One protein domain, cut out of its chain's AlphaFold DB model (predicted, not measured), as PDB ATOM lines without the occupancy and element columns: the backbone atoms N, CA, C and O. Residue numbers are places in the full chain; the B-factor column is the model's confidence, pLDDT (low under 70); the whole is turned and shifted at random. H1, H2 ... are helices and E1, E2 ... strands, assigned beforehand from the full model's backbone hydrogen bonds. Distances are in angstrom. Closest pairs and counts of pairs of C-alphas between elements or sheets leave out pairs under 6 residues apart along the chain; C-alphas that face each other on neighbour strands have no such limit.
ATOM      1  N   ALA A  26      69.828  12.696  39.543       96.75
ATOM      2  CA  ALA A  26      69.446  11.319  39.817       96.75
ATOM      3  C   ALA A  26      68.003  11.264  40.339       96.75
ATOM      4  O   ALA A  26      67.663  11.952  41.303       96.75
ATOM      5  N   ASP A  27      67.159  10.430  39.734       97.56
ATOM      6  CA  ASP A  27      65.828  10.138  40.261       97.56
ATOM      7  C   ASP A  27      65.956   9.158  41.435       97.56
ATOM      8  O   ASP A  27      65.942   7.938  41.269       97.56
ATOM      9  N   GLU A  28      66.078   9.697  42.646       96.31
ATOM     10  CA  GLU A  28      66.226   8.920  43.882       96.31
ATOM     11  C   GLU A  28      65.073   7.934  44.132       96.31
ATOM     12  O   GLU A  28      65.266   6.927  44.817       96.31
ATOM     13  N   SER A  29      63.889   8.171  43.556       97.31
ATOM     14  CA  SER A  29      62.751   7.255  43.694       97.31
ATOM     15  C   SER A  29      62.930   5.955  42.899       97.31
ATOM     16  O   SER A  29      62.353   4.928  43.260       97.31
ATOM     17  N   SER A  30      63.779   5.980  41.868       97.81
ATOM     18  CA  SER A  30      64.134   4.820  41.042       97.81
ATOM     19  C   SER A  30      65.257   3.958  41.634       97.81
ATOM     20  O   SER A  30      65.560   2.886  41.110       97.81
ATOM     21  N   ALA A  31      65.886   4.409  42.724       97.62
ATOM     22  CA  ALA A  31      67.066   3.774  43.295       97.62
ATOM     23  C   ALA A  31      66.760   2.388  43.886       97.62
ATOM     24  O   ALA A  31      66.015   2.243  44.864       97.62
ATOM     25  N   VAL A  32      67.421   1.360  43.358       97.44
ATOM     26  CA  VAL A  32      67.261  -0.028  43.802       97.44
ATOM     27  C   VAL A  32      68.604  -0.665  44.139       97.44
ATOM     28  O   VAL A  32      69.580  -0.514  43.410       97.44
ATOM     29  N   ASN A  33      68.637  -1.416  45.242       95.62
ATOM     30  CA  ASN A  33      69.718  -2.357  45.533       95.62
ATOM     31  C   ASN A  33      69.293  -3.725  44.984       95.62
ATOM     32  O   ASN A  33      68.231  -4.239  45.339       95.62
ATOM     33  N   LEU A  34      70.107  -4.280  44.092       95.56
ATOM     34  CA  LEU A  34      69.876  -5.548  43.397       95.56
ATOM     35  C   LEU A  34      70.579  -6.729  44.088       95.56
ATOM     36  O   LEU A  34      70.527  -7.857  43.601       95.56
ATOM     37  N   GLY A  35      71.209  -6.486  45.238       94.19
ATOM     38  CA  GLY A  35      71.891  -7.481  46.052       94.19
ATOM     39  C   GLY A  35      73.324  -7.765  45.607       94.19
ATOM     40  O   GLY A  35      73.942  -7.020  44.850       94.19
ATOM     41  N   MET A  36      73.871  -8.866  46.120       94.12
ATOM     42  CA  MET A  36      75.251  -9.264  45.856       94.12
ATOM     43  C   MET A  36      75.363 -10.058  44.550       94.12
ATOM     44  O   MET A  36      74.723 -11.098  44.394       94.12
ATOM     45  N   VAL A  37      76.251  -9.631  43.652       91.06
ATOM     46  CA  VAL A  37      76.597 -10.330  42.407       91.06
ATOM     47  C   VAL A  37      78.110 -10.490  42.339       91.06
ATOM     48  O   VAL A  37      78.841  -9.510  42.310       91.06
ATOM     49  N   GLN A  38      78.606 -11.731  42.334       87.25
ATOM     50  CA  GLN A  38      80.047 -12.027  42.216       87.25
ATOM     51  C   GLN A  38      80.942 -11.245  43.208       87.25
ATOM     52  O   GLN A  38      82.072 -10.884  42.894       87.25
ATOM     53  N   SER A  39      80.466 -11.040  44.442       88.12
ATOM     54  CA  SER A  39      81.121 -10.251  45.510       88.12
ATOM     55  C   SER A  39      81.061  -8.722  45.363       88.12
ATOM     56  O   SER A  39      81.660  -8.021  46.177       88.12
ATOM     57  N   TYR A  40      80.318  -8.206  44.387       90.88
ATOM     58  CA  TYR A  40      79.964  -6.792  44.273       90.88
ATOM     59  C   TYR A  40      78.552  -6.563  44.807       90.88
ATOM     60  O   TYR A  40      77.675  -7.406  44.619       90.88
ATOM     61  N   SER A  41      78.333  -5.435  45.471       92.56
ATOM     62  CA  SER A  41      76.997  -4.921  45.754       92.56
ATOM     63  C   SER A  41      76.489  -4.225  44.498       92.56
ATOM     64  O   SER A  41      77.091  -3.247  44.039       92.56
ATOM     65  N   ARG A  42      75.423  -4.771  43.911       95.69
ATOM     66  CA  ARG A  42      74.834  -4.254  42.682       95.69
ATOM     67  C   ARG A  42      73.677  -3.327  42.998       95.69
ATOM     68  O   ARG A  42      72.790  -3.673  43.775       95.69
ATOM     69  N   SER A  43      73.643  -2.183  42.332       96.50
ATOM     70  CA  SER A  43      72.539  -1.227  42.409       96.50
ATOM     71  C   SER A  43      72.210  -0.646  41.048       96.50
ATOM     72  O   SER A  43      73.029  -0.708  40.136       96.50
ATOM     73  N   ALA A  44      71.021  -0.070  40.912       97.94
ATOM     74  CA  ALA A  44      70.640   0.684  39.729       97.94
ATOM     75  C   ALA A  44      69.866   1.947  40.109       97.94
ATOM     76  O   ALA A  44      69.199   1.988  41.147       97.94
ATOM     77  N   ILE A  45      69.983   2.980  39.278       98.44
ATOM     78  CA  ILE A  45      69.245   4.236  39.412       98.44
ATOM     79  C   ILE A  45      69.107   4.896  38.042       98.44
ATOM     80  O   ILE A  45      69.992   4.779  37.192       98.44
ATOM     81  N   ASN A  46      68.013   5.618  37.849       98.38
ATOM     82  CA  ASN A  46      67.836   6.478  36.695       98.38
ATOM     83  C   ASN A  46      68.492   7.833  36.955       98.38
ATOM     84  O   ASN A  46      68.316   8.441  38.013       98.38
ATOM     85  N   VAL A  47      69.212   8.331  35.960       97.19
ATOM     86  CA  VAL A  47      69.703   9.705  35.913       97.19
ATOM     87  C   VAL A  47      69.033  10.384  34.733       97.19
ATOM     88  O   VAL A  47      69.044   9.860  33.619       97.19
ATOM     89  N   ILE A  48      68.401  11.518  35.005       97.31
ATOM     90  CA  ILE A  48      67.712  12.334  34.019       97.31
ATOM     91  C   ILE A  48      68.695  13.395  33.543       97.31
ATOM     92  O   ILE A  48      69.184  14.192  34.351       97.31
ATOM     93  N   ASP A  49      69.006  13.358  32.253       95.31
ATOM     94  CA  ASP A  49      69.884  14.327  31.608       95.31
ATOM     95  C   ASP A  49      69.180  15.676  31.398       95.31
ATOM     96  O   ASP A  49      67.974  15.821  31.630       95.31
ATOM     97  N   ASP A  50      69.934  16.680  30.967       91.56
ATOM     98  CA  ASP A  50      69.447  18.039  30.739       91.56
ATOM     99  C   ASP A  50      68.374  18.139  29.638       91.56
ATOM    100  O   ASP A  50      67.501  19.010  29.699       91.56
ATOM    101  N   ASP A  51      68.388  17.219  28.673       93.25
ATOM    102  CA  ASP A  51      67.385  17.087  27.612       93.25
ATOM    103  C   ASP A  51      66.135  16.284  28.029       93.25
ATOM    104  O   ASP A  51      65.175  16.169  27.260       93.25
ATOM    105  N   GLY A  52      66.110  15.766  29.263       94.19
ATOM    106  CA  GLY A  52      65.031  14.941  29.802       94.19
ATOM    107  C   GLY A  52      65.138  13.450  29.469       94.19
ATOM    108  O   GLY A  52      64.252  12.683  29.859       94.19
ATOM    109  N   THR A  53      66.195  13.015  28.781       96.19
ATOM    110  CA  THR A  53      66.475  11.598  28.545       96.19
ATOM    111  C   THR A  53      66.787  10.905  29.867       96.19
ATOM    112  O   THR A  53      67.604  11.366  30.663       96.19
ATOM    113  N   ALA A  54      66.130   9.771  30.105       97.00
ATOM    114  CA  ALA A  54      66.396   8.933  31.263       97.00
ATOM    115  C   ALA A  54      67.433   7.862  30.915       97.00
ATOM    116  O   ALA A  54      67.225   7.054  30.009       97.00
ATOM    117  N   TYR A  55      68.515   7.826  31.685       97.62
ATOM    118  CA  TYR A  55      69.551   6.806  31.604       97.62
ATOM    119  C   TYR A  55      69.508   5.916  32.841       97.62
ATOM    120  O   TYR A  55      69.743   6.385  33.955       97.62
ATOM    121  N   THR A  56      69.249   4.623  32.655       98.25
ATOM    122  CA  THR A  56      69.380   3.637  33.733       98.25
ATOM    123  C   THR A  56      70.849   3.264  33.884       98.25
ATOM    124  O   THR A  56      71.408   2.558  33.040       98.25
ATOM    125  N   PHE A  57      71.479   3.705  34.967       97.38
ATOM    126  CA  PHE A  57      72.831   3.290  35.320       97.38
ATOM    127  C   PHE A  57      72.785   2.101  36.270       97.38
ATOM    128  O   PHE A  57      72.065   2.113  37.269       97.38
ATOM    129  N   VAL A  58      73.591   1.084  35.978       97.44
ATOM    130  CA  VAL A  58      73.827  -0.067  36.854       97.44
ATOM    131  C   VAL A  58      75.230   0.050  37.421       97.44
ATOM    132  O   VAL A  58      76.171   0.290  36.671       97.44
ATOM    133  N   TYR A  59      75.374  -0.163  38.725       95.00
ATOM    134  CA  TYR A  59      76.637  -0.062  39.442       95.00
ATOM    135  C   TYR A  59      76.972  -1.374  40.125       95.00
ATOM    136  O   TYR A  59      76.118  -1.940  40.803       95.00
ATOM    137  N   ASP A  60      78.230  -1.786  40.020       94.19
ATOM    138  CA  ASP A  60      78.830  -2.848  40.819       94.19
ATOM    139  C   ASP A  60      79.901  -2.234  41.714       94.19
ATOM    140  O   ASP A  60      80.953  -1.794  41.246       94.19
ATOM    141  N   ASN A  61      79.643  -2.209  43.020       89.44
ATOM    142  CA  ASN A  61      80.571  -1.650  43.993       89.44
ATOM    143  C   ASN A  61      81.149  -2.738  44.865       89.44
ATOM    144  O   ASN A  61      80.431  -3.562  45.435       89.44
ATOM    145  N   ARG A  62      82.476  -2.758  44.965       85.62
ATOM    146  CA  ARG A  62      83.137  -3.717  45.835       85.62
ATOM    147  C   ARG A  62      83.064  -3.193  47.267       85.62
ATOM    148  O   ARG A  62      83.556  -2.092  47.524       85.62
ATOM    149  N   PRO A  63      82.512  -3.968  48.215       79.50
ATOM    150  CA  PRO A  63      82.552  -3.582  49.616       79.50
ATOM    151  C   PRO A  63      83.993  -3.276  50.043       79.50
ATOM    152  O   PRO A  63      84.912  -4.034  49.726       79.50
ATOM    153  N   HIS A  64      84.180  -2.170  50.766       79.75
ATOM    154  CA  HIS A  64      85.483  -1.719  51.274       79.75
ATOM    155  C   HIS A  64      86.523  -1.352  50.195       79.75
ATOM    156  O   HIS A  64      87.723  -1.414  50.461       79.75
ATOM    157  N   SER A  65      86.090  -0.969  48.992       80.88
ATOM    158  CA  SER A  65      86.971  -0.477  47.931       80.88
ATOM    159  C   SER A  65      86.489   0.860  47.382       80.88
ATOM    160  O   SER A  65      85.289   1.101  47.285       80.88
ATOM    161  N   ASP A  66      87.442   1.693  46.973       74.06
ATOM    162  CA  ASP A  66      87.186   2.914  46.203       74.06
ATOM    163  C   ASP A  66      86.970   2.629  44.708       74.06
ATOM    164  O   ASP A  66      86.628   3.528  43.940       74.06
ATOM    165  N   LEU A  67      87.163   1.371  44.299       78.62
ATOM    166  CA  LEU A  67      86.953   0.899  42.944       78.62
ATOM    167  C   LEU A  67      85.546   0.323  42.795       78.62
ATOM    168  O   LEU A  67      85.056  -0.458  43.616       78.62
ATOM    169  N   GLY A  68      84.923   0.683  41.690       86.25
ATOM    170  CA  GLY A  68      83.614   0.201  41.289       86.25
ATOM    171  C   GLY A  68      83.477   0.229  39.779       86.25
ATOM    172  O   GLY A  68      84.395   0.604  39.040       86.25
ATOM    173  N   PHE A  69      82.320  -0.203  39.324       92.25
ATOM    174  CA  PHE A  69      82.009  -0.269  37.916       92.25
ATOM    175  C   PHE A  69      80.625   0.294  37.693       92.25
ATOM    176  O   PHE A  69      79.742   0.140  38.540       92.25
ATOM    177  N   TRP A  70      80.429   0.912  36.543       93.88
ATOM    178  CA  TRP A  70      79.115   1.305  36.080       93.88
ATOM    179  C   TRP A  70      78.928   0.900  34.625       93.88
ATOM    180  O   TRP A  70      79.890   0.686  33.890       93.88
ATOM    181  N   LYS A  71      77.677   0.784  34.211       95.94
ATOM    182  CA  LYS A  71      77.290   0.709  32.806       95.94
ATOM    183  C   LYS A  71      75.909   1.308  32.626       95.94
ATOM    184  O   LYS A  71      75.141   1.378  33.588       95.94
ATOM    185  N   LEU A  72      75.569   1.671  31.398       96.88
ATOM    186  CA  LEU A  72      74.164   1.812  31.044       96.88
ATOM    187  C   LEU A  72      73.503   0.433  30.997       96.88
ATOM    188  O   LEU A  72      74.107  -0.552  30.574       96.88
ATOM    189  N   GLU A  73      72.242   0.350  31.413       96.69
ATOM    190  CA  GLU A  73      71.456  -0.883  31.300       96.69
ATOM    191  C   GLU A  73      71.433  -1.405  29.855       96.69
ATOM    192  O   GLU A  73      71.575  -2.609  29.637       96.69
ATOM    193  N   SER A  74      71.331  -0.491  28.885       94.06
ATOM    194  CA  SER A  74      71.309  -0.775  27.447       94.06
ATOM    195  C   SER A  74      72.651  -1.226  26.864       94.06
ATOM    196  O   SER A  74      72.697  -1.616  25.699       94.06
ATOM    197  N   GLU A  75      73.739  -1.142  27.627       93.56
ATOM    198  CA  GLU A  75      75.087  -1.488  27.182       93.56
ATOM    199  C   GLU A  75      75.588  -2.754  27.880       93.56
ATOM    200  O   GLU A  75      75.252  -3.036  29.032       93.56
ATOM    201  N   ASP A  76      76.436  -3.520  27.197       92.75
ATOM    202  CA  ASP A  76      77.091  -4.700  27.777       92.75
ATOM    203  C   ASP A  76      78.439  -4.368  28.427       92.75
ATOM    204  O   ASP A  76      78.921  -5.103  29.294       92.75
ATOM    205  N   GLN A  77      79.058  -3.265  28.006       94.00
ATOM    206  CA  GLN A  77      80.383  -2.875  28.456       94.00
ATOM    207  C   GLN A  77      80.319  -2.222  29.838       94.00
ATOM    208  O   GLN A  77      79.570  -1.279  30.068       94.00
ATOM    209  N   TRP A  78      81.155  -2.713  30.750       94.00
ATOM    210  CA  TRP A  78      81.374  -2.081  32.044       94.00
ATOM    211  C   TRP A  78      82.500  -1.058  31.959       94.00
ATOM    212  O   TRP A  78      83.551  -1.304  31.361       94.00
ATOM    213  N   HIS A  79      82.284   0.068  32.619       91.62
ATOM    214  CA  HIS A  79      83.241   1.141  32.794       91.62
ATOM    215  C   HIS A  79      83.744   1.103  34.228       91.62
ATOM    216  O   HIS A  79      82.961   1.108  35.176       91.62
ATOM    217  N   GLN A  80      85.061   1.040  34.393       88.56
ATOM    218  CA  GLN A  80      85.676   1.196  35.702       88.56
ATOM    219  C   GLN A  80      85.623   2.666  36.096       88.56
ATOM    220  O   GLN A  80      85.863   3.544  35.268       88.56
ATOM    221  N   TRP A  81      85.359   2.925  37.369       79.06
ATOM    222  CA  TRP A  81      85.530   4.252  37.937       79.06
ATOM    223  C   TRP A  81      86.593   4.240  39.044       79.06
ATOM    224  O   TRP A  81      86.813   3.237  39.727       79.06
ATOM    225  N   GLU A  82      87.261   5.373  39.209       74.56
ATOM    226  CA  GLU A  82      88.102   5.681  40.361       74.56
ATOM    227  C   GLU A  82      87.784   7.120  40.772       74.56
ATOM    228  O   GLU A  82      87.563   7.993  39.924       74.56
ATOM    229  N   PHE A  83      87.701   7.382  42.077       63.91
ATOM    230  CA  PHE A  83      87.397   8.723  42.568       63.91
ATOM    231  C   PHE A  83      88.459   9.730  42.096       63.91
ATOM    232  O   PHE A  83      89.641   9.577  42.390       63.91
ATOM    233  N   GLY A  84      88.026  10.807  41.429       59.78
ATOM    234  CA  GLY A  84      88.859  11.994  41.184       59.78
ATOM    235  C   GLY A  84      89.226  12.299  39.729       59.78
ATOM    236  O   GLY A  84      89.780  13.369  39.482       59.78
ATOM    237  N   THR A  85      88.891  11.447  38.757       61.59
ATOM    238  CA  THR A  85      89.154  11.719  37.329       61.59
ATOM    239  C   THR A  85      87.940  11.387  36.468       61.59
ATOM    240  O   THR A  85      87.808  10.264  35.996       61.59
ATOM    241  N   GLN A  86      87.043  12.350  36.256       64.06
ATOM    242  CA  GLN A  86      85.891  12.199  35.355       64.06
ATOM    243  C   GLN A  86      85.996  13.234  34.243       64.06
ATOM    244  O   GLN A  86      86.232  14.408  34.535       64.06
ATOM    245  N   GLN A  87      85.883  12.810  32.982       70.56
ATOM    246  CA  GLN A  87      86.155  13.683  31.832       70.56
ATOM    247  C   GLN A  87      85.016  13.727  30.804       70.56
ATOM    248  O   GLN A  87      84.893  14.726  30.100       70.56
ATOM    249  N   SER A  88      84.159  12.705  30.723       87.00
ATOM    250  CA  SER A  88      83.025  12.657  29.791       87.00
ATOM    251  C   SER A  88      81.684  12.995  30.455       87.00
ATOM    252  O   SER A  88      81.506  12.816  31.657       87.00
ATOM    253  N   HIS A  89      80.715  13.448  29.652       89.06
ATOM    254  CA  HIS A  89      79.340  13.706  30.103       89.06
ATOM    255  C   HIS A  89      78.697  12.464  30.735       89.06
ATOM    256  O   HIS A  89      78.157  12.528  31.833       89.06
ATOM    257  N   MET A  90      78.866  11.294  30.110       90.94
ATOM    258  CA  MET A  90      78.349  10.027  30.639       90.94
ATOM    259  C   MET A  90      78.927   9.670  32.010       90.94
ATOM    260  O   MET A  90      78.198   9.187  32.873       90.94
ATOM    261  N   GLU A  91      80.211   9.943  32.249       89.62
ATOM    262  CA  GLU A  91      80.825   9.746  33.568       89.62
ATOM    263  C   GLU A  91      80.277  10.728  34.610       89.62
ATOM    264  O   GLU A  91      80.152  10.361  35.781       89.62
ATOM    265  N   GLN A  92      79.915  11.951  34.209       89.50
ATOM    266  CA  GLN A  92      79.272  12.920  35.100       89.50
ATOM    267  C   GLN A  92      77.863  12.456  35.494       89.50
ATOM    268  O   GLN A  92      77.535  12.449  36.686       89.50
ATOM    269  N   LEU A  93      77.068  11.983  34.527       92.69
ATOM    270  CA  LEU A  93      75.752  11.387  34.778       92.69
ATOM    271  C   LEU A  93      75.865  10.158  35.687       92.69
ATOM    272  O   LEU A  93      75.204  10.088  36.725       92.69
ATOM    273  N   ALA A  94      76.771   9.230  35.361       92.94
ATOM    274  CA  ALA A  94      77.037   8.047  36.174       92.94
ATOM    275  C   ALA A  94      77.409   8.427  37.614       92.94
ATOM    276  O   ALA A  94      76.994   7.778  38.573       92.94
ATOM    277  N   SER A  95      78.158   9.505  37.799       90.00
ATOM    278  CA  SER A  95      78.593   9.929  39.128       90.00
ATOM    279  C   SER A  95      77.475  10.554  39.941       90.00
ATOM    280  O   SER A  95      77.393  10.308  41.143       90.00
ATOM    281  N   CYS A  96      76.566  11.281  39.289       91.56
ATOM    282  CA  CYS A  96      75.334  11.754  39.910       91.56
ATOM    283  C   CYS A  96      74.531  10.586  40.504       91.56
ATOM    284  O   CYS A  96      74.228  10.583  41.701       91.56
ATOM    285  N   GLY A  97      74.279   9.546  39.699       93.69
ATOM    286  CA  GLY A  97      73.564   8.351  40.151       93.69
ATOM    287  C   GLY A  97      74.285   7.612  41.282       93.69
ATOM    288  O   GLY A  97      73.660   7.225  42.271       93.69
ATOM    289  N   PHE A  98      75.614   7.495  41.211       92.06
ATOM    290  CA  PHE A  98      76.398   6.890  42.284       92.06
ATOM    291  C   PHE A  98      76.253   7.652  43.610       92.06
ATOM    292  O   PHE A  98      76.023   7.042  44.657       92.06
ATOM    293  N   TYR A  99      76.402   8.982  43.598       90.00
ATOM    294  CA  TYR A  99      76.325   9.782  44.824       90.00
ATOM    295  C   TYR A  99      74.934   9.728  45.455       90.00
ATOM    296  O   TYR A  99      74.828   9.652  46.685       90.00
ATOM    297  N   ALA A 100      73.883   9.692  44.637       94.00
ATOM    298  CA  ALA A 100      72.523   9.464  45.107       94.00
ATOM    299  C   ALA A 100      72.391   8.089  45.784       94.00
ATOM    300  O   ALA A 100      71.973   8.008  46.939       94.00
ATOM    301  N   LEU A 101      72.856   7.012  45.141       94.06
ATOM    302  CA  LEU A 101      72.843   5.666  45.732       94.06
ATOM    303  C   LEU A 101      73.623   5.591  47.052       94.06
ATOM    304  O   LEU A 101      73.163   4.957  48.006       94.06
ATOM    305  N   LYS A 102      74.779   6.260  47.134       90.56
ATOM    306  CA  LYS A 102      75.577   6.354  48.365       90.56
ATOM    307  C   LYS A 102      74.803   7.052  49.479       90.56
ATOM    308  O   LYS A 102      74.788   6.568  50.607       90.56
ATOM    309  N   THR A 103      74.150   8.166  49.156       92.75
ATOM    310  CA  THR A 103      73.344   8.957  50.100       92.75
ATOM    311  C   THR A 103      72.149   8.159  50.618       92.75
ATOM    312  O   THR A 103      71.843   8.200  51.808       92.75
ATOM    313  N   LEU A 104      71.527   7.363  49.749       94.56
ATOM    314  CA  LEU A 104      70.390   6.502  50.077       94.56
ATOM    315  C   LEU A 104      70.780   5.194  50.792       94.56
ATOM    316  O   LEU A 104      69.896   4.412  51.146       94.56
ATOM    317  N   GLY A 105      72.076   4.917  50.980       92.00
ATOM    318  CA  GLY A 105      72.556   3.670  51.587       92.00
ATOM    319  C   GLY A 105      72.233   2.428  50.750       92.00
ATOM    320  O   GLY A 105      71.951   1.366  51.301       92.00
TER     321      GLY A 105
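What this domain is: This is residues 26 to 105 of the 107 residues of an uncharacterized protein of Megasphaera elsdenii (UniProt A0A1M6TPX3). A twisted sheet of five strands, E1 to E5, curls round one helix, H1, which packs on one face of it, chiefly over E1, E2 and E3. The strands follow one another as a chain of hairpins, and a loop of residues 82 to 88 then leads from edge strand E5 to the helix. The printed part has 80 residues with five named strands and then one named helix; the sheet's order is E1, E2, E3, E4, E5, antiparallel throughout, and the class is mixed, helices and strands. The whole is compact, with a radius of gyration of the C-alphas of 11.7 A, and rounded, with spans of 35 by 27 by 25 A.

How they stand to each other: E1, residues 26 to 37, is an edge strand and bends by 89 degrees at residue 29. It forms a hairpin with E2, residues 40 to 48, at 161 degrees between their directions; N 32 and O 44 are within hydrogen-bond range at 2.9 A. E2 and E3, residues 54 to 61, form the next hairpin, also at 161 degrees, with N 43 and O 59 at 2.9 A. E3 and E4, residues 68 to 72, form a hairpin at 155 degrees, with N 60 and O 69 at 2.9 A. E4 and the other edge strand, E5, residues 79 to 81, form a hairpin at 140 degrees, with N 79 and O 70 at 2.8 A. The five make a meander, each strand the antiparallel neighbour of the one before. H1, residues 89 to 103, is on the sheet, giving two layers, a helix on one face of a sheet. Its closest C-alphas to E1 are those of Gly 97 and Ala 26, 5.1 A apart. To E2 they are those of Gly 97 and Val 47, 5.9 A, and to E3 those of Ala 94 and Phe 57, 6.4 A. H1 and E5 are near each other, with 5 pairs of C-alphas within 10 A. E1 is apart from E4 and E5, and E2 from E5. In H1 every O i to N i+4 pair is within hydrogen-bond range.

Where its parts are: E1 begins at C-alpha 26, (69.446, 11.319, 39.817), and is 22.9 A long from first to last C-alpha. E2 measures 24.9 A, E3 21.8 A, E4 14.0 A and E5 6.4 A. H1 runs 21.4 A from C-alpha 89, (79.340, 13.706, 30.103), to C-alpha 103, (73.344, 8.957, 50.100).

The domain as a whole: The two C-alphas farthest apart are those of Ser 39 and Asp 51, 35.4 A. The printed part, residues 26 to 105, has no cut. The links E1 to E2 and E2 to E3 are tight; those from E3 to E4, E4 to E5 and E5 to H1 are short. The mean pLDDT of the printed part is 90.5, and residues 83 to 86 are under 70.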